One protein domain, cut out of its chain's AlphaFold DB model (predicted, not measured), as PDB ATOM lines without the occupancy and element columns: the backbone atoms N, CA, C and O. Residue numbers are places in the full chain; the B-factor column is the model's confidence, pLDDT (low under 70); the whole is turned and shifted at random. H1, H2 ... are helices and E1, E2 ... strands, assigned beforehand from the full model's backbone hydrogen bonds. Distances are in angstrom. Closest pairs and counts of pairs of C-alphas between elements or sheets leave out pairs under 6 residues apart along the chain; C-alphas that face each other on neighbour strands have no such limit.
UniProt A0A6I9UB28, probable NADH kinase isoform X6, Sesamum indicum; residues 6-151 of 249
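This is residues 6 to 151 of the 249 residues of the protein "probable NADH kinase isoform X6" of Sesamum indicum (UniProt A0A6I9UB28). A small sheet of four parallel strands lies at one end of an elongated domain, with H2 and H5 over one face and H3 over the other; the long helix H2 covers the sheet with its residues 46 to 58 and runs on far past it. H1 folds back beside the beginning of H2, and beyond E4 the backbone goes out through H4 and returns through residues 120 to 140 to H5. The printed part has 146 residues, with five named helices and four named strands in the order E1, H1, H2, E2, E3, H3, E4, H4, H5; the sheet's order is E2, E1, E3, E4, and the class is mixed, helices and strands. It is only just compact, close to loose, with a radius of gyration of the C-alphas of 17.2 A and spans of 54 by 30 by 28 A.

E1, residues 6 to 10, is an inner strand, parallel to its neighbours E2, residues 63 to 68, and E3, residues 81 to 86; N 8 and O 65 are 2.8 A apart and N 9 and O 83 2.8 A, both within hydrogen-bond range. E3 is parallel to the edge strand E4, residues 104 to 108, with N 105 and O 82 at 2.8 A. H1, residues 18 to 24, and H2, residues 30 to 59, form a helical hairpin and only just touch, with 3 pairs of C-alphas within 8 A, the closest Leu 24 and Leu 33 at 6.8 A. H2 is on the sheet at a height of 9.8 A, over E1 and E3 and along the strands. H3, residues 88 to 95, is on the opposite face at a height of 7.9 A, over E3; with H5, residues 141 to 149, on the same face as H2, this gives three layers, helices on both faces of a sheet. H2 and H5 only just touch, with 3 pairs of C-alphas within 8 A, the closest Ile 56 and Glu 142 at 6.6 A. H4, residues 114 to 119, is not on the sheet and is apart from H2. E1, H1, H2, E2 and E3, H3, E4 are strand-helix-strand units, two parallel neighbour strands with helices between, each with a right-handed crossover. In each of the five helices every O i to N i+4 pair is within hydrogen-bond range.

E1 begins at C-alpha 6, (-15.938, 46.073, 47.164). H2 measures 43.5 A from C-alpha 30, (19.879, 37.032, 22.234), to C-alpha 59. E2 measures 17.1 A and E3 16.1 A. H5, 12.0 A, ends at C-alpha 149, (-19.008, 36.618, 50.513).

The C-alphas of Asn 28 and Asn 151, the two farthest apart, are 55.9 A apart. The printed part has no cut. The links E2 to E3, 12 residues, and H4 to H5, 21 residues, are long. Residues 136 to 137 pair in parallel with residues 107 to 108 of E4. Mean pLDDT of the printed part is 90.9; residues 14 to 27 are under 70.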
ATOM      1  N   LEU A   6     -17.318  46.514  47.322       97.50
ATOM      2  CA  LEU A   6     -15.938  46.073  47.164       97.50
ATOM      3  C   LEU A   6     -15.113  47.166  46.483       97.50
ATOM      4  O   LEU A   6     -15.542  47.743  45.480       97.50
ATOM      5  N   LEU A   7     -13.902  47.413  46.978       97.62
ATOM      6  CA  LEU A   7     -12.902  48.211  46.268       97.62
ATOM      7  C   LEU A   7     -11.866  47.286  45.639       97.62
ATOM      8  O   LEU A   7     -11.154  46.584  46.347       97.62
ATOM      9  N   LEU A   8     -11.745  47.326  44.317       97.81
ATOM     10  CA  LEU A   8     -10.709  46.625  43.572       97.81
ATOM     11  C   LEU A   8      -9.545  47.587  43.305       97.81
ATOM     12  O   LEU A   8      -9.665  48.494  42.478       97.81
ATOM     13  N   LEU A   9      -8.429  47.395  44.008       97.81
ATOM     14  CA  LEU A   9      -7.223  48.210  43.876       97.81
ATOM     15  C   LEU A   9      -6.198  47.512  42.977       97.81
ATOM     16  O   LEU A   9      -5.701  46.433  43.302       97.81
ATOM     17  N   LEU A  10      -5.862  48.126  41.847       97.44
ATOM     18  CA  LEU A  10      -5.027  47.509  40.816       97.44
ATOM     19  C   LEU A  10      -3.602  48.073  40.818       97.44
ATOM     20  O   LEU A  10      -3.410  49.291  40.871       97.44
ATOM     21  N   LYS A  11      -2.591  47.207  40.676       95.19
ATOM     22  CA  LYS A  11      -1.272  47.647  40.197       95.19
ATOM     23  C   LYS A  11      -1.440  48.186  38.756       95.19
ATOM     24  O   LYS A  11      -2.146  47.560  37.968       95.19
ATOM     25  N   PRO A  12      -0.859  49.347  38.401       91.94
ATOM     26  CA  PRO A  12      -0.861  49.817  37.023       91.94
ATOM     27  C   PRO A  12      -0.025  48.888  36.140       91.94
ATOM     28  O   PRO A  12       0.871  48.188  36.614       91.94
ATOM     29  N   PHE A  13      -0.295  48.922  34.839       85.75
ATOM     30  CA  PHE A  13       0.601  48.309  33.871       85.75
ATOM     31  C   PHE A  13       1.871  49.148  33.801       85.75
ATOM     32  O   PHE A  13       1.813  50.321  33.435       85.75
ATOM     33  N   ASP A  14       3.002  48.545  34.153       69.19
ATOM     34  CA  ASP A  14       4.295  49.134  33.844       69.19
ATOM     35  C   ASP A  14       4.343  49.288  32.313       69.19
ATOM     36  O   ASP A  14       4.096  48.329  31.574       69.19
ATOM     37  N   ALA A  15       4.536  50.516  31.832       54.06
ATOM     38  CA  ALA A  15       4.567  50.802  30.407       54.06
ATOM     39  C   ALA A  15       5.863  50.234  29.824       54.06
ATOM     40  O   ALA A  15       6.852  50.947  29.718       54.06
ATOM     41  N   TYR A  16       5.863  48.955  29.447       57.41
ATOM     42  CA  TYR A  16       6.850  48.449  28.504       57.41
ATOM     43  C   TYR A  16       6.431  48.944  27.137       57.41
ATOM     44  O   TYR A  16       5.379  48.531  26.629       57.41
ATOM     45  N   PRO A  17       7.178  49.875  26.540       54.62
ATOM     46  CA  PRO A  17       6.746  50.409  25.282       54.62
ATOM     47  C   PRO A  17       6.829  49.294  24.246       54.62
ATOM     48  O   PRO A  17       7.894  48.743  23.985       54.62
ATOM     49  N   ALA A  18       5.703  48.966  23.614       57.03
ATOM     50  CA  ALA A  18       5.674  47.995  22.519       57.03
ATOM     51  C   ALA A  18       6.674  48.351  21.393       57.03
ATOM     52  O   ALA A  18       7.115  47.475  20.652       57.03
ATOM     53  N   HIS A  19       7.077  49.627  21.300       58.09
ATOM     54  CA  HIS A  19       8.122  50.093  20.395       58.09
ATOM     55  C   HIS A  19       9.524  49.558  20.738       58.09
ATOM     56  O   HIS A  19      10.313  49.344  19.822       58.09
ATOM     57  N   GLU A  20       9.837  49.291  22.010       61.16
ATOM     58  CA  GLU A  20      11.129  48.720  22.417       61.16
ATOM     59  C   GLU A  20      11.250  47.259  21.976       61.16
ATOM     60  O   GLU A  20      12.277  46.872  21.429       61.16
ATOM     61  N   LEU A  21      10.177  46.466  22.098       61.28
ATOM     62  CA  LEU A  21      10.128  45.095  21.570       61.28
ATOM     63  C   LEU A  21      10.372  45.062  20.055       61.28
ATOM     64  O   LEU A  21      11.141  44.228  19.574       61.28
ATOM     65  N   ALA A  22       9.768  45.987  19.305       62.91
ATOM     66  CA  ALA A  22       9.967  46.090  17.859       62.91
ATOM     67  C   ALA A  22      11.396  46.535  17.491       62.91
ATOM     68  O   ALA A  22      12.011  45.941  16.609       62.91
ATOM     69  N   ALA A  23      11.955  47.524  18.197       60.38
ATOM     70  CA  ALA A  23      13.309  48.035  17.961       60.38
ATOM     71  C   ALA A  23      14.420  47.049  18.374       60.38
ATOM     72  O   ALA A  23      15.503  47.035  17.787       60.38
ATOM     73  N   LEU A  24      14.166  46.194  19.367       57.41
ATOM     74  CA  LEU A  24      15.116  45.182  19.836       57.41
ATOM     75  C   LEU A  24      15.019  43.874  19.045       57.41
ATOM     76  O   LEU A  24      16.000  43.142  18.992       57.41
ATOM     77  N   SER A  25      13.906  43.621  18.347       59.22
ATOM     78  CA  SER A  25      13.771  42.505  17.393       59.22
ATOM     79  C   SER A  25      14.784  42.574  16.239       59.22
ATOM     80  O   SER A  25      15.109  41.546  15.652       59.22
ATOM     81  N   SER A  26      15.312  43.764  15.936       62.44
ATOM     82  CA  SER A  26      16.417  43.986  14.987       62.44
ATOM     83  C   SER A  26      17.823  43.855  15.598       62.44
ATOM     84  O   SER A  26      18.814  44.020  14.890       62.44
ATOM     85  N   SER A  27      17.939  43.582  16.902       65.38
ATOM     86  CA  SER A  27      19.215  43.412  17.605       65.38
ATOM     87  C   SER A  27      19.662  41.949  17.613       65.38
ATOM     88  O   SER A  27      18.881  41.050  17.914       65.38
ATOM     89  N   ASN A  28      20.954  41.702  17.385       70.56
ATOM     90  CA  ASN A  28      21.556  40.364  17.489       70.56
ATOM     91  C   ASN A  28      21.795  39.905  18.946       70.56
ATOM     92  O   ASN A  28      22.346  38.825  19.172       70.56
ATOM     93  N   ASN A  29      21.418  40.698  19.957       83.75
ATOM     94  CA  ASN A  29      21.642  40.343  21.359       83.75
ATOM     95  C   ASN A  29      20.541  39.407  21.892       83.75
ATOM     96  O   ASN A  29      19.504  39.843  22.395       83.75
ATOM     97  N   ARG A  30      20.805  38.098  21.817       83.00
ATOM     98  CA  ARG A  30      19.879  37.032  22.234       83.00
ATOM     99  C   ARG A  30      19.435  37.140  23.701       83.00
ATOM    100  O   ARG A  30      18.260  36.921  23.976       83.00
ATOM    101  N   LYS A  31      20.336  37.532  24.613       84.75
ATOM    102  CA  LYS A  31      20.020  37.697  26.045       84.75
ATOM    103  C   LYS A  31      19.048  38.854  26.277       84.75
ATOM    104  O   LYS A  31      18.059  38.698  26.983       84.75
ATOM    105  N   ALA A  32      19.283  39.996  25.626       85.00
ATOM    106  CA  ALA A  32      18.378  41.142  25.719       85.00
ATOM    107  C   ALA A  32      16.963  40.787  25.226       85.00
ATOM    108  O   ALA A  32      15.975  41.137  25.865       85.00
ATOM    109  N   LEU A  33      16.861  40.027  24.131       85.19
ATOM    110  CA  LEU A  33      15.579  39.537  23.617       85.19
ATOM    111  C   LEU A  33      14.854  38.599  24.593       85.19
ATOM    112  O   LEU A  33      13.633  38.690  24.714       85.19
ATOM    113  N   GLN A  34      15.576  37.712  25.286       87.25
ATOM    114  CA  GLN A  34      14.994  36.831  26.306       87.25
ATOM    115  C   GLN A  34      14.430  37.635  27.483       87.25
ATOM    116  O   GLN A  34      13.265  37.454  27.828       87.25
ATOM    117  N   VAL A  35      15.200  38.588  28.018       88.88
ATOM    118  CA  VAL A  35      14.751  39.461  29.117       88.88
ATOM    119  C   VAL A  35      13.492  40.237  28.723       88.88
ATOM    120  O   VAL A  35      12.520  40.261  29.470       88.88
ATOM    121  N   LEU A  36      13.447  40.828  27.527       86.62
ATOM    122  CA  LEU A  36      12.271  41.583  27.072       86.62
ATOM    123  C   LEU A  36      11.026  40.708  26.921       86.62
ATOM    124  O   LEU A  36       9.930  41.134  27.280       86.62
ATOM    125  N   ARG A  37      11.182  39.488  26.394       87.56
ATOM    126  CA  ARG A  37      10.079  38.521  26.296       87.56
ATOM    127  C   ARG A  37       9.565  38.140  27.677       87.56
ATOM    128  O   ARG A  37       8.354  38.110  27.866       87.56
ATOM    129  N   PHE A  38      10.468  37.917  28.628       91.06
ATOM    130  CA  PHE A  38      10.116  37.633  30.011       91.06
ATOM    131  C   PHE A  38       9.345  38.798  30.653       91.06
ATOM    132  O   PHE A  38       8.262  38.601  31.198       91.06
ATOM    133  N   LEU A  39       9.821  40.040  30.512       89.81
ATOM    134  CA  LEU A  39       9.127  41.228  31.029       89.81
ATOM    135  C   LEU A  39       7.748  41.434  30.381       89.81
ATOM    136  O   LEU A  39       6.781  41.795  31.061       89.81
ATOM    137  N   TYR A  40       7.634  41.167  29.079       89.25
ATOM    138  CA  TYR A  40       6.360  41.208  28.369       89.25
ATOM    139  C   TYR A  40       5.389  40.128  28.861       89.25
ATOM    140  O   TYR A  40       4.214  40.424  29.088       89.25
ATOM    141  N   ASP A  41       5.870  38.901  29.084       91.88
ATOM    142  CA  ASP A  41       5.064  37.829  29.667       91.88
ATOM    143  C   ASP A  41       4.547  38.210  31.060       91.88
ATOM    144  O   ASP A  41       3.347  38.116  31.309       91.88
ATOM    145  N   ARG A  42       5.396  38.762  31.937       92.88
ATOM    146  CA  ARG A  42       4.972  39.272  33.255       92.88
ATOM    147  C   ARG A  42       3.833  40.285  33.157       92.88
ATOM    148  O   ARG A  42       2.850  40.202  33.899       92.88
ATOM    149  N   MET A  43       3.921  41.223  32.213       92.44
ATOM    150  CA  MET A  43       2.843  42.181  31.952       92.44
ATOM    151  C   MET A  43       1.554  41.474  31.496       92.44
ATOM    152  O   MET A  43       0.464  41.833  31.957       92.44
ATOM    153  N   LEU A  44       1.650  40.482  30.605       93.50
ATOM    154  CA  LEU A  44       0.496  39.714  30.131       93.50
ATOM    155  C   LEU A  44      -0.147  38.886  31.244       93.50
ATOM    156  O   LEU A  44      -1.368  38.934  31.392       93.50
ATOM    157  N   VAL A  45       0.645  38.176  32.047       95.31
ATOM    158  CA  VAL A  45       0.176  37.396  33.204       95.31
ATOM    159  C   VAL A  45      -0.577  38.303  34.177       95.31
ATOM    160  O   VAL A  45      -1.728  38.019  34.512       95.31
ATOM    161  N   HIS A  46      -0.001  39.458  34.519       96.00
ATOM    162  CA  HIS A  46      -0.655  40.455  35.364       96.00
ATOM    163  C   HIS A  46      -1.986  40.958  34.769       96.00
ATOM    164  O   HIS A  46      -3.010  41.007  35.458       96.00
ATOM    165  N   ARG A  47      -2.009  41.293  33.470       95.81
ATOM    166  CA  ARG A  47      -3.226  41.730  32.760       95.81
ATOM    167  C   ARG A  47      -4.307  40.656  32.766       95.81
ATOM    168  O   ARG A  47      -5.475  40.962  33.010       95.81
ATOM    169  N   ASN A  48      -3.922  39.413  32.511       97.06
ATOM    170  CA  ASN A  48      -4.833  38.280  32.494       97.06
ATOM    171  C   ASN A  48      -5.415  38.027  33.886       97.06
ATOM    172  O   ASN A  48      -6.624  37.843  33.997       97.06
ATOM    173  N   ALA A  49      -4.605  38.121  34.944       97.69
ATOM    174  CA  ALA A  49      -5.077  38.018  36.323       97.69
ATOM    175  C   ALA A  49      -6.096  39.119  36.672       97.69
ATOM    176  O   ALA A  49      -7.150  38.818  37.236       97.69
ATOM    177  N   ILE A  50      -5.844  40.378  36.280       97.44
ATOM    178  CA  ILE A  50      -6.812  41.477  36.453       97.44
ATOM    179  C   ILE A  50      -8.128  41.157  35.737       97.44
ATOM    180  O   ILE A  50      -9.198  41.254  36.340       97.44
ATOM    181  N   ASN A  51      -8.061  40.777  34.460       97.25
ATOM    182  CA  ASN A  51      -9.249  40.479  33.659       97.25
ATOM    183  C   ASN A  51     -10.041  39.304  34.240       97.25
ATOM    184  O   ASN A  51     -11.263  39.379  34.347       97.25
ATOM    185  N   PHE A  52      -9.347  38.252  34.667       97.94
ATOM    186  CA  PHE A  52      -9.940  37.088  35.311       97.94
ATOM    187  C   PHE A  52     -10.709  37.475  36.582       97.94
ATOM    188  O   PHE A  52     -11.904  37.193  36.690       97.94
ATOM    189  N   CYS A  53     -10.073  38.212  37.497       97.75
ATOM    190  CA  CYS A  53     -10.713  38.642  38.742       97.75
ATOM    191  C   CYS A  53     -11.915  39.564  38.482       97.75
ATOM    192  O   CYS A  53     -12.964  39.418  39.108       97.75
ATOM    193  N   ARG A  54     -11.801  40.492  37.518       96.50
ATOM    194  CA  ARG A  54     -12.913  41.369  37.111       96.50
ATOM    195  C   ARG A  54     -14.086  40.573  36.546       96.50
ATOM    196  O   ARG A  54     -15.229  40.867  36.883       96.50
ATOM    197  N   ASN A  55     -13.815  39.566  35.719       96.94
ATOM    198  CA  ASN A  55     -14.848  38.706  35.146       96.94
ATOM    199  C   ASN A  55     -15.598  37.916  36.219       96.94
ATOM    200  O   ASN A  55     -16.814  37.782  36.122       96.94
ATOM    201  N   ILE A  56     -14.903  37.430  37.251       97.06
ATOM    202  CA  ILE A  56     -15.549  36.785  38.401       97.06
ATOM    203  C   ILE A  56     -16.436  37.785  39.139       97.06
ATOM    204  O   ILE A  56     -17.614  37.512  39.341       97.06
ATOM    205  N   LEU A  57     -15.921  38.972  39.471       95.44
ATOM    206  CA  LEU A  57     -16.689  39.993  40.188       95.44
ATOM    207  C   LEU A  57     -17.959  40.420  39.440       95.44
ATOM    208  O   LEU A  57     -18.990  40.615  40.074       95.44
ATOM    209  N   MET A  58     -17.916  40.499  38.105       94.25
ATOM    210  CA  MET A  58     -19.097  40.799  37.279       94.25
ATOM    211  C   MET A  58     -20.179  39.710  37.342       94.25
ATOM    212  O   MET A  58     -21.350  40.007  37.113       94.25
ATOM    213  N   LYS A  59     -19.811  38.462  37.655       95.25
ATOM    214  CA  LYS A  59     -20.755  37.345  37.821       95.25
ATOM    215  C   LYS A  59     -21.357  37.276  39.229       95.25
ATOM    216  O   LYS A  59     -22.365  36.599  39.413       95.25
ATOM    217  N   LYS A  60     -20.755  37.936  40.224       93.69
ATOM    218  CA  LYS A  60     -21.217  37.914  41.622       93.69
ATOM    219  C   LYS A  60     -22.164  39.089  41.900       93.69
ATOM    220  O   LYS A  60     -22.071  40.156  41.296       93.69
ATOM    221  N   ALA A  61     -23.073  38.921  42.858       91.69
ATOM    222  CA  ALA A  61     -24.041  39.949  43.254       91.69
ATOM    223  C   ALA A  61     -23.428  41.015  44.192       91.69
ATOM    224  O   ALA A  61     -23.906  41.235  45.303       91.69
ATOM    225  N   VAL A  62     -22.368  41.688  43.740       94.19
ATOM    226  CA  VAL A  62     -21.586  42.671  44.511       94.19
ATOM    227  C   VAL A  62     -21.599  44.040  43.832       94.19
ATOM    228  O   VAL A  62     -21.838  44.148  42.631       94.19
ATOM    229  N   ASN A  63     -21.361  45.108  44.592       94.75
ATOM    230  CA  ASN A  63     -21.089  46.433  44.036       94.75
ATOM    231  C   ASN A  63     -19.575  46.652  44.073       94.75
ATOM    232  O   ASN A  63     -19.018  46.725  45.162       94.75
ATOM    233  N   SER A  64     -18.904  46.726  42.922       94.50
ATOM    234  CA  SER A  64     -17.448  46.902  42.876       94.50
ATOM    235  C   SER A  64     -17.044  48.228  42.232       94.50
ATOM    236  O   SER A  64     -17.530  48.595  41.163       94.50
ATOM    237  N   ARG A  65     -16.116  48.939  42.881       95.12
ATOM    238  CA  ARG A  65     -15.414  50.105  42.325       95.12
ATOM    239  C   ARG A  65     -13.979  49.709  42.011       95.12
ATOM    240  O   ARG A  65     -13.328  49.089  42.842       95.12
ATOM    241  N   VAL A  66     -13.476  50.087  40.839       96.31
ATOM    242  CA  VAL A  66     -12.103  49.781  40.407       96.31
ATOM    243  C   VAL A  66     -11.266  51.054  40.421       96.31
ATOM    244  O   VAL A  66     -11.700  52.071  39.885       96.31
ATOM    245  N   VAL A  67     -10.078  50.999  41.024       96.12
ATOM    246  CA  VAL A  67      -9.134  52.123  41.119       96.12
ATOM    247  C   VAL A  67      -7.715  51.599  40.906       96.12
ATOM    248  O   VAL A  67      -7.359  50.543  41.429       96.12
ATOM    249  N   PHE A  68      -6.879  52.316  40.154       95.69
ATOM    250  CA  PHE A  68      -5.446  52.022  40.128       95.69
ATOM    251  C   PHE A  68      -4.773  52.604  41.363       95.69
ATOM    252  O   PHE A  68      -5.076  53.713  41.792       95.69
ATOM    253  N   ARG A  69      -3.807  51.881  41.923       92.69
ATOM    254  CA  ARG A  69      -3.087  52.318  43.124       92.69
ATOM    255  C   ARG A  69      -2.338  53.647  42.932       92.69
ATOM    256  O   ARG A  69      -2.121  54.353  43.905       92.69
ATOM    257  N   SER A  70      -1.973  54.006  41.697       91.50
ATOM    258  CA  SER A  70      -1.396  55.318  41.349       91.50
ATOM    259  C   SER A  70      -2.367  56.478  41.564       91.50
ATOM    260  O   SER A  70      -1.937  57.592  41.841       91.50
ATOM    261  N   ASP A  71      -3.665  56.202  41.462       92.88
ATOM    262  CA  ASP A  71      -4.730  57.206  41.479       92.88
ATOM    263  C   ASP A  71      -5.393  57.285  42.866       92.88
ATOM    264  O   ASP A  71      -6.257  58.127  43.125       92.88
ATOM    265  N   LEU A  72      -4.992  56.398  43.784       89.62
ATOM    266  CA  LEU A  72      -5.497  56.345  45.144       89.62
ATOM    267  C   LEU A  72      -4.799  57.409  46.003       89.62
ATOM    268  O   LEU A  72      -3.651  57.249  46.409       89.62
ATOM    269  N   SER A  73      -5.518  58.497  46.282       87.75
ATOM    270  CA  SER A  73      -5.035  59.629  47.091       87.75
ATOM    271  C   SER A  73      -5.849  59.880  48.360       87.75
ATOM    272  O   SER A  73      -5.368  60.545  49.273       87.75
ATOM    273  N   GLN A  74      -7.077  59.366  48.417       90.38
ATOM    274  CA  GLN A  74      -7.992  59.560  49.538       90.38
ATOM    275  C   GLN A  74      -8.023  58.318  50.434       90.38
ATOM    276  O   GLN A  74      -7.831  57.208  49.921       90.38
ATOM    277  N   PRO A  75      -8.305  58.483  51.739       93.25
ATOM    278  CA  PRO A  75      -8.588  57.362  52.623       93.25
ATOM    279  C   PRO A  75      -9.683  56.452  52.053       93.25
ATOM    280  O   PRO A  75     -10.659  56.912  51.457       93.25
ATOM    281  N   ILE A  76      -9.514  55.148  52.227       94.81
ATOM    282  CA  ILE A  76     -10.485  54.128  51.866       94.81
ATOM    283  C   ILE A  76     -11.501  54.034  53.003       94.81
ATOM    284  O   ILE A  76     -11.162  53.664  54.121       94.81
ATOM    285  N   HIS A  77     -12.752  54.339  52.687       93.12
ATOM    286  CA  HIS A  77     -13.904  54.200  53.571       93.12
ATOM    287  C   HIS A  77     -15.100  53.655  52.772       93.12
ATOM    288  O   HIS A  77     -15.026  53.510  51.546       93.12
ATOM    289  N   ASP A  78     -16.204  53.354  53.458       92.50
ATOM    290  CA  ASP A  78     -17.485  52.955  52.849       92.50
ATOM    291  C   ASP A  78     -17.432  51.725  51.931       92.50
ATOM    292  O   ASP A  78     -18.208  51.601  50.975       92.50
ATOM    293  N   VAL A  79     -16.544  50.783  52.234       96.06
ATOM    294  CA  VAL A  79     -16.473  49.481  51.570       96.06
ATOM    295  C   VAL A  79     -16.400  48.373  52.604       96.06
ATOM    296  O   VAL A  79     -15.898  48.571  53.703       96.06
ATOM    297  N   ASP A  80     -16.906  47.206  52.235       96.19
ATOM    298  CA  ASP A  80     -16.995  46.049  53.123       96.19
ATOM    299  C   ASP A  80     -15.786  45.108  52.941       96.19
ATOM    300  O   ASP A  80     -15.564  44.215  53.754       96.19
ATOM    301  N   LEU A  81     -15.012  45.286  51.861       97.25
ATOM    302  CA  LEU A  81     -13.770  44.563  51.567       97.25
ATOM    303  C   LEU A  81     -12.943  45.333  50.524       97.25
ATOM    304  O   LEU A  81     -13.471  45.812  49.513       97.25
ATOM    305  N   VAL A  82     -11.628  45.385  50.730       98.12
ATOM    306  CA  VAL A  82     -10.659  45.795  49.705       98.12
ATOM    307  C   VAL A  82     -10.038  44.549  49.085       98.12
ATOM    308  O   VAL A  82      -9.597  43.650  49.788       98.12
ATOM    309  N   ILE A  83      -9.964  44.494  47.761       98.50
ATOM    310  CA  ILE A  83      -9.275  43.439  47.018       98.50
ATOM    311  C   ILE A  83      -8.129  44.095  46.257       98.50
ATOM    312  O   ILE A  83      -8.362  44.925  45.376       98.50
ATOM    313  N   THR A  84      -6.889  43.731  46.567       98.44
ATOM    314  CA  THR A  84      -5.718  44.263  45.862       98.44
ATOM    315  C   THR A  84      -5.210  43.261  44.839       98.44
ATOM    316  O   THR A  84      -4.906  42.134  45.212       98.44
ATOM    317  N   ILE A  85      -5.056  43.662  43.577       98.25
ATOM    318  CA  ILE A  85      -4.509  42.809  42.513       98.25
ATOM    319  C   ILE A  85      -3.130  43.336  42.118       98.25
ATOM    320  O   ILE A  85      -2.997  44.432  41.564       98.25
ATOM    321  N   GLY A  86      -2.090  42.569  42.432       96.81
ATOM    322  CA  GLY A  86      -0.703  42.994  42.281       96.81
ATOM    323  C   GLY A  86       0.248  42.052  43.006       96.81
ATOM    324  O   GLY A  86       0.209  40.854  42.769       96.81
ATOM    325  N   GLY A  87       1.093  42.606  43.867       95.88
ATOM    326  CA  GLY A  87       1.860  41.869  44.874       95.88
ATOM    327  C   GLY A  87       1.746  42.594  46.215       95.88
ATOM    328  O   GLY A  87       0.909  43.495  46.355       95.88
ATOM    329  N   ASP A  88       2.640  42.296  47.158       96.38
ATOM    330  CA  ASP A  88       2.604  42.875  48.511       96.38
ATOM    331  C   ASP A  88       2.606  44.410  48.500       96.38
ATOM    332  O   ASP A  88       1.882  45.042  49.260       96.38
ATOM    333  N   GLY A  89       3.332  45.034  47.565       95.00
ATOM    334  CA  GLY A  89       3.359  46.493  47.424       95.00
ATOM    335  C   GLY A  89       1.996  47.139  47.140       95.00
ATOM    336  O   GLY A  89       1.761  48.266  47.567       95.00
ATOM    337  N   THR A  90       1.079  46.460  46.440       96.62
ATOM    338  CA  THR A  90      -0.283  46.991  46.230       96.62
ATOM    339  C   THR A  90      -1.108  46.900  47.516       96.62
ATOM    340  O   THR A  90      -1.833  47.840  47.832       96.62
ATOM    341  N   LEU A  91      -0.953  45.817  48.282       97.12
ATOM    342  CA  LEU A  91      -1.592  45.656  49.590       97.12
ATOM    343  C   LEU A  91      -1.058  46.670  50.608       97.12
ATOM    344  O   LEU A  91      -1.842  47.324  51.290       97.12
ATOM    345  N   LEU A  92       0.260  46.876  50.652       95.75
ATOM    346  CA  LEU A  92       0.893  47.874  51.517       95.75
ATOM    347  C   LEU A  92       0.354  49.278  51.251       95.75
ATOM    348  O   LEU A  92       0.026  50.000  52.191       95.75
ATOM    349  N   GLN A  93       0.195  49.652  49.980       94.88
ATOM    350  CA  GLN A  93      -0.359  50.957  49.635       94.88
ATOM    351  C   GLN A  93      -1.818  51.114  50.090       94.88
ATOM    352  O   GLN A  93      -2.174  52.184  50.579       94.88
ATOM    353  N   ALA A  94      -2.640  50.062  49.988       95.69
ATOM    354  CA  ALA A  94      -3.989  50.072  50.558       95.69
ATOM    355  C   ALA A  94      -3.944  50.264  52.082       95.69
ATOM    356  O   ALA A  94      -4.641  51.127  52.610       95.69
ATOM    357  N   SER A  95      -3.059  49.526  52.767       94.88
ATOM    358  CA  SER A  95      -2.927  49.540  54.231       94.88
ATOM    359  C   SER A  95      -2.605  50.922  54.813       94.88
ATOM    360  O   SER A  95      -2.964  51.212  55.953       94.88
ATOM    361  N   HIS A  96      -1.955  51.798  54.038       93.62
ATOM    362  CA  HIS A  96      -1.622  53.162  54.459       93.62
ATOM    363  C   HIS A  96      -2.809  54.128  54.435       93.62
ATOM    364  O   HIS A  96      -2.738  55.193  55.049       93.62
ATOM    365  N   LEU A  97      -3.871  53.783  53.706       93.81
ATOM    366  CA  LEU A  97      -5.033  54.638  53.483       93.81
ATOM    367  C   LEU A  97      -6.301  54.069  54.120       93.81
ATOM    368  O   LEU A  97      -7.382  54.558  53.829       93.81
ATOM    369  N   MET A  98      -6.189  53.065  54.986       92.25
ATOM    370  CA  MET A  98      -7.334  52.421  55.626       92.25
ATOM    371  C   MET A  98      -7.157  52.273  57.139       92.25
ATOM    372  O   MET A  98      -6.033  52.199  57.661       92.25
ATOM    373  N   ASP A  99      -8.291  52.213  57.830       90.12
ATOM    374  CA  ASP A  99      -8.372  51.828  59.235       90.12
ATOM    375  C   ASP A  99      -8.482  50.299  59.399       90.12
ATOM    376  O   ASP A  99      -8.408  49.544  58.428       90.12
ATOM    377  N   ASP A 100      -8.609  49.849  60.647       91.12
ATOM    378  CA  ASP A 100      -8.646  48.427  61.004       91.12
ATOM    379  C   ASP A 100     -10.034  47.782  60.794       91.12
ATOM    380  O   ASP A 100     -10.199  46.589  61.036       91.12
ATOM    381  N   SER A 101     -11.050  48.545  60.362       92.88
ATOM    382  CA  SER A 101     -12.431  48.051  60.241       92.88
ATOM    383  C   SER A 101     -12.717  47.329  58.923       92.88
ATOM    384  O   SER A 101     -13.694  46.585  58.820       92.88
ATOM    385  N   ILE A 102     -11.872  47.538  57.910       95.69
ATOM    386  CA  ILE A 102     -12.074  47.012  56.562       95.69
ATOM    387  C   ILE A 102     -11.091  45.855  56.326       95.69
ATOM    388  O   ILE A 102      -9.883  46.056  56.418       95.69
ATOM    389  N   PRO A 103     -11.547  44.642  55.978       96.56
ATOM    390  CA  PRO A 103     -10.640  43.558  55.618       96.56
ATOM    391  C   PRO A 103     -10.002  43.784  54.236       96.56
ATOM    392  O   PRO A 103     -10.575  44.440  53.358       96.56
ATOM    393  N   VAL A 104      -8.827  43.183  54.015       97.38
ATOM    394  CA  VAL A 104      -8.113  43.218  52.728       97.38
ATOM    395  C   VAL A 104      -7.831  41.807  52.228       97.38
ATOM    396  O   VAL A 104      -7.227  41.002  52.930       97.38
ATOM    397  N   LEU A 105      -8.199  41.533  50.979       98.19
ATOM    398  CA  LEU A 105      -7.796  40.340  50.245       98.19
ATOM    399  C   LEU A 105      -6.687  40.692  49.247       98.19
ATOM    400  O   LEU A 105      -6.927  41.333  48.220       98.19
ATOM    401  N   GLY A 106      -5.466  40.243  49.531       98.25
ATOM    402  CA  GLY A 106      -4.349  40.337  48.596       98.25
ATOM    403  C   GLY A 106      -4.378  39.238  47.535       98.25
ATOM    404  O   GLY A 106      -4.373  38.058  47.876       98.25
ATOM    405  N   VAL A 107      -4.354  39.621  46.257       98.62
ATOM    406  CA  VAL A 107      -4.267  38.721  45.101       98.62
ATOM    407  C   VAL A 107      -2.929  38.932  44.391       98.62
ATOM    408  O   VAL A 107      -2.718  39.953  43.726       98.62
ATOM    409  N   ASN A 108      -2.037  37.947  44.505       98.44
ATOM    410  CA  ASN A 108      -0.782  37.906  43.774       98.44
ATOM    411  C   ASN A 108      -1.061  37.587  42.299       98.44
ATOM    412  O   ASN A 108      -1.436  36.476  41.922       98.44
ATOM    413  N   SER A 109      -0.922  38.611  41.470       97.75
ATOM    414  CA  SER A 109      -1.238  38.586  40.041       97.75
ATOM    415  C   SER A 109      -0.124  38.033  39.153       97.75
ATOM    416  O   SER A 109      -0.383  37.750  37.989       97.75
ATOM    417  N   ASP A 110       1.097  37.930  39.680       96.62
ATOM    418  CA  ASP A 110       2.295  37.511  38.947       96.62
ATOM    419  C   ASP A 110       3.220  36.719  39.897       96.62
ATOM    420  O   ASP A 110       4.299  37.206  40.253       96.62
ATOM    421  N   PRO A 111       2.766  35.556  40.408       96.88
ATOM    422  CA  PRO A 111       3.526  34.768  41.371       96.88
ATOM    423  C   PRO A 111       4.776  34.150  40.741       96.88
ATOM    424  O   PRO A 111       4.765  33.798  39.561       96.88
ATOM    425  N   THR A 112       5.842  33.997  41.531       96.12
ATOM    426  CA  THR A 112       7.067  33.304  41.096       96.12
ATOM    427  C   THR A 112       6.761  31.881  40.641       96.12
ATOM    428  O   THR A 112       6.019  31.151  41.297       96.12
ATOM    429  N   ARG A 113       7.359  31.501  39.511       94.69
ATOM    430  CA  ARG A 113       7.239  30.189  38.878       94.69
ATOM    431  C   ARG A 113       8.590  29.475  38.980       94.69
ATOM    432  O   ARG A 113       9.542  29.948  38.363       94.69
ATOM    433  N   PRO A 114       8.721  28.428  39.816       94.12
ATOM    434  CA  PRO A 114      10.011  27.778  40.064       94.12
ATOM    435  C   PRO A 114      10.678  27.228  38.800       94.12
ATOM    436  O   PRO A 114      11.893  27.310  38.673       94.12
ATOM    437  N   ASP A 115       9.873  26.733  37.862       94.69
ATOM    438  CA  ASP A 115      10.289  26.258  36.544       94.69
ATOM    439  C   ASP A 115      10.984  27.352  35.725       94.69
ATOM    440  O   ASP A 115      12.059  27.120  35.182       94.69
ATOM    441  N   GLU A 116      10.436  28.569  35.708       93.69
ATOM    442  CA  GLU A 116      11.064  29.702  35.018       93.69
ATOM    443  C   GLU A 116      12.351  30.161  35.717       93.69
ATOM    444  O   GLU A 116      13.307  30.568  35.062       93.69
ATOM    445  N   VAL A 117      12.389  30.109  37.054       94.62
ATOM    446  CA  VAL A 117      13.592  30.466  37.823       94.62
ATOM    447  C   VAL A 117      14.726  29.486  37.539       94.62
ATOM    448  O   VAL A 117      15.865  29.917  37.389       94.62
ATOM    449  N   GLU A 118      14.423  28.192  37.458       95.06
ATOM    450  CA  GLU A 118      15.395  27.165  37.088       95.06
ATOM    451  C   GLU A 118      15.870  27.357  35.640       95.06
ATOM    452  O   GLU A 118      17.079  27.426  35.407       95.06
ATOM    453  N   GLU A 119      14.932  27.534  34.699       93.31
ATOM    454  CA  GLU A 119      15.212  27.710  33.267       93.31
ATOM    455  C   GLU A 119      16.135  28.900  32.981       93.31
ATOM    456  O   GLU A 119      17.033  28.773  32.155       93.31
ATOM    457  N   PHE A 120      15.926  30.041  33.648       92.25
ATOM    458  CA  PHE A 120      16.645  31.290  33.354       92.25
ATOM    459  C   PHE A 120      17.777  31.624  34.339       92.25
ATOM    460  O   PHE A 120      18.317  32.735  34.310       92.25
ATOM    461  N   SER A 121      18.125  30.693  35.232       91.25
ATOM    462  CA  SER A 121      19.046  30.931  36.354       91.25
ATOM    463  C   SER A 121      20.451  31.396  35.944       91.25
ATOM    464  O   SER A 121      21.098  32.123  36.704       91.25
ATOM    465  N   GLU A 122      20.927  31.026  34.750       90.94
ATOM    466  CA  GLU A 122      22.241  31.429  34.225       90.94
ATOM    467  C   GLU A 122      22.185  32.714  33.375       90.94
ATOM    468  O   GLU A 122      23.216  33.338  33.084       90.94
ATOM    469  N   GLU A 123      20.990  33.133  32.955       89.69
ATOM    470  CA  GLU A 123      20.788  34.275  32.073       89.69
ATOM    471  C   GLU A 123      20.489  35.562  32.835       89.69
ATOM    472  O   GLU A 123      21.108  36.593  32.537       89.69
ATOM    473  N   PHE A 124      19.524  35.529  33.759       91.19
ATOM    474  CA  PHE A 124      19.071  36.700  34.508       91.19
ATOM    475  C   PHE A 124      18.240  36.324  35.747       91.19
ATOM    476  O   PHE A 124      17.849  35.185  35.962       91.19
ATOM    477  N   GLU A 125      17.946  37.324  36.579       91.31
ATOM    478  CA  GLU A 125      17.049  37.172  37.725       91.31
ATOM    479  C   GLU A 125      15.596  37.026  37.232       91.31
ATOM    480  O   GLU A 125      14.999  37.991  36.745       91.31
ATOM    481  N   ALA A 126      15.049  35.812  37.320       93.88
ATOM    482  CA  ALA A 126      13.715  35.477  36.823       93.88
ATOM    483  C   ALA A 126      12.656  35.315  37.928       93.88
ATOM    484  O   ALA A 126      11.573  34.780  37.674       93.88
ATOM    485  N   THR A 127      12.914  35.769  39.161       93.44
ATOM    486  CA  THR A 127      11.866  35.706  40.182       93.44
ATOM    487  C   THR A 127      10.770  36.726  39.890       93.44
ATOM    488  O   THR A 127      10.961  37.805  39.309       93.44
ATOM    489  N   ARG A 128       9.547  36.356  40.272       93.75
ATOM    490  CA  ARG A 128       8.383  37.232  40.180       93.75
ATOM    491  C   ARG A 128       7.962  37.657  41.586       93.75
ATOM    492  O   ARG A 128       8.798  37.813  42.470       93.75
ATOM    493  N   SER A 129       6.686  37.960  41.800       94.06
ATOM    494  CA  SER A 129       6.214  38.367  43.125       94.06
ATOM    495  C   SER A 129       6.117  37.158  44.053       94.06
ATOM    496  O   SER A 129       5.388  36.213  43.749       94.06
ATOM    497  N   THR A 130       6.755  37.214  45.223       93.25
ATOM    498  CA  THR A 130       6.544  36.209  46.280       93.25
ATOM    499  C   THR A 130       5.125  36.290  46.844       93.25
ATOM    500  O   THR A 130       4.454  35.271  46.969       93.25
ATOM    501  N   GLY A 131       4.620  37.504  47.094       94.56
ATOM    502  CA  GLY A 131       3.258  37.723  47.587       94.56
ATOM    503  C   GLY A 131       3.035  37.202  49.008       94.56
ATOM    504  O   GLY A 131       2.043  36.519  49.239       94.56
ATOM    505  N   TYR A 132       3.938  37.509  49.946       95.50
ATOM    506  CA  TYR A 132       3.867  37.041  51.338       95.50
ATOM    507  C   TYR A 132       2.580  37.460  52.063       95.50
ATOM    508  O   TYR A 132       2.120  36.752  52.955       95.50
ATOM    509  N   LEU A 133       2.004  38.608  51.699       96.31
ATOM    510  CA  LEU A 133       0.761  39.133  52.272       96.31
ATOM    511  C   LEU A 133      -0.466  38.764  51.424       96.31
ATOM    512  O   LEU A 133      -1.602  39.018  51.826       96.31
ATOM    513  N   CYS A 134      -0.267  38.199  50.231       97.19
ATOM    514  CA  CYS A 134      -1.353  37.818  49.340       97.19
ATOM    515  C   CYS A 134      -1.900  36.433  49.702       97.19
ATOM    516  O   CYS A 134      -1.215  35.426  49.573       97.19
ATOM    517  N   ALA A 135      -3.178  36.374  50.072       96.62
ATOM    518  CA  ALA A 135      -3.865  35.121  50.378       96.62
ATOM    519  C   ALA A 135      -4.395  34.389  49.125       96.62
ATOM    520  O   ALA A 135      -4.837  33.243  49.207       96.62
ATOM    521  N   ALA A 136      -4.379  35.045  47.961       98.00
ATOM    522  CA  ALA A 136      -4.886  34.487  46.715       98.00
ATOM    523  C   ALA A 136      -3.963  34.742  45.517       98.00
ATOM    524  O   ALA A 136      -3.120  35.635  45.517       98.00
ATOM    525  N   THR A 137      -4.179  33.968  44.462       98.19
ATOM    526  CA  THR A 137      -3.705  34.167  43.088       98.19
ATOM    527  C   THR A 137      -4.912  34.050  42.154       98.19
ATOM    528  O   THR A 137      -6.025  33.770  42.603       98.19
ATOM    529  N   ALA A 138      -4.719  34.192  40.840       96.38
ATOM    530  CA  ALA A 138      -5.793  33.909  39.883       96.38
ATOM    531  C   ALA A 138      -6.374  32.484  40.038       96.38
ATOM    532  O   ALA A 138      -7.557  32.286  39.796       96.38
ATOM    533  N   ASN A 139      -5.591  31.506  40.503       97.00
ATOM    534  CA  ASN A 139      -6.025  30.107  40.568       97.00
ATOM    535  C   ASN A 139      -7.065  29.828  41.664       97.00
ATOM    536  O   ASN A 139      -7.891  28.937  41.499       97.00
ATOM    537  N   ASN A 140      -7.030  30.560  42.781       97.81
ATOM    538  CA  ASN A 140      -7.918  30.336  43.931       97.81
ATOM    539  C   ASN A 140      -8.792  31.553  44.278       97.81
ATOM    540  O   ASN A 140      -9.548  31.501  45.246       97.81
ATOM    541  N   PHE A 141      -8.708  32.640  43.501       98.31
ATOM    542  CA  PHE A 141      -9.438  33.878  43.774       98.31
ATOM    543  C   PHE A 141     -10.955  33.675  43.866       98.31
ATOM    544  O   PHE A 141     -11.568  34.215  44.782       98.31
ATOM    545  N   GLU A 142     -11.561  32.908  42.950       98.06
ATOM    546  CA  GLU A 142     -13.018  32.701  42.952       98.06
ATOM    547  C   GLU A 142     -13.493  32.023  44.237       98.06
ATOM    548  O   GLU A 142     -14.389  32.536  44.899       98.06
ATOM    549  N   GLN A 143     -12.832  30.928  44.618       97.56
ATOM    550  CA  GLN A 143     -13.151  30.183  45.832       97.56
ATOM    551  C   GLN A 143     -13.000  31.059  47.081       97.56
ATOM    552  O   GLN A 143     -13.909  31.133  47.901       97.56
ATOM    553  N   MET A 144     -11.878  31.776  47.196       97.00
ATOM    554  CA  MET A 144     -11.613  32.653  48.338       97.00
ATOM    555  C   MET A 144     -12.637  33.788  48.436       97.00
ATOM    556  O   MET A 144     -13.100  34.126  49.524       97.00
ATOM    557  N   LEU A 145     -13.007  34.379  47.297       97.19
ATOM    558  CA  LEU A 145     -14.040  35.405  47.252       97.19
ATOM    559  C   LEU A 145     -15.386  34.838  47.710       97.19
ATOM    560  O   LEU A 145     -16.050  35.478  48.519       97.19
ATOM    561  N   ASP A 146     -15.775  33.654  47.239       96.81
ATOM    562  CA  ASP A 146     -17.026  33.008  47.642       96.81
ATOM    563  C   ASP A 146     -17.059  32.726  49.145       96.81
ATOM    564  O   ASP A 146     -18.048  33.037  49.808       96.81
ATOM    565  N   ASP A 147     -15.957  32.245  49.717       96.88
ATOM    566  CA  ASP A 147     -15.855  32.019  51.159       96.88
ATOM    567  C   ASP A 147     -15.986  33.317  51.970       96.88
ATOM    568  O   ASP A 147     -16.631  33.330  53.018       96.88
ATOM    569  N   ILE A 148     -15.460  34.442  51.478       95.94
ATOM    570  CA  ILE A 148     -15.618  35.756  52.128       95.94
ATOM    571  C   ILE A 148     -17.041  36.314  51.957       95.94
ATOM    572  O   ILE A 148     -17.600  36.940  52.869       95.94
ATOM    573  N   LEU A 149     -17.650  36.140  50.782       94.81
ATOM    574  CA  LEU A 149     -19.008  36.618  50.513       94.81
ATOM    575  C   LEU A 149     -20.044  35.852  51.343       94.81
ATOM    576  O   LEU A 149     -20.957  36.480  51.882       94.81
ATOM    577  N   ASP A 150     -19.834  34.547  51.518       94.88
ATOM    578  CA  ASP A 150     -20.693  33.654  52.297       94.88
ATOM    579  C   ASP A 150     -20.360  33.642  53.803       94.88
ATOM    580  O   ASP A 150     -20.978  32.902  54.567       94.88
ATOM    581  N   ASN A 151     -19.407  34.474  54.247       92.75
ATOM    582  CA  ASN A 151     -18.921  34.566  55.631       92.75
ATOM    583  C   ASN A 151     -18.406  33.223  56.199       92.75
ATOM    584  O   ASN A 151     -18.576  32.933  57.379       92.75
TER     585      ASN A 151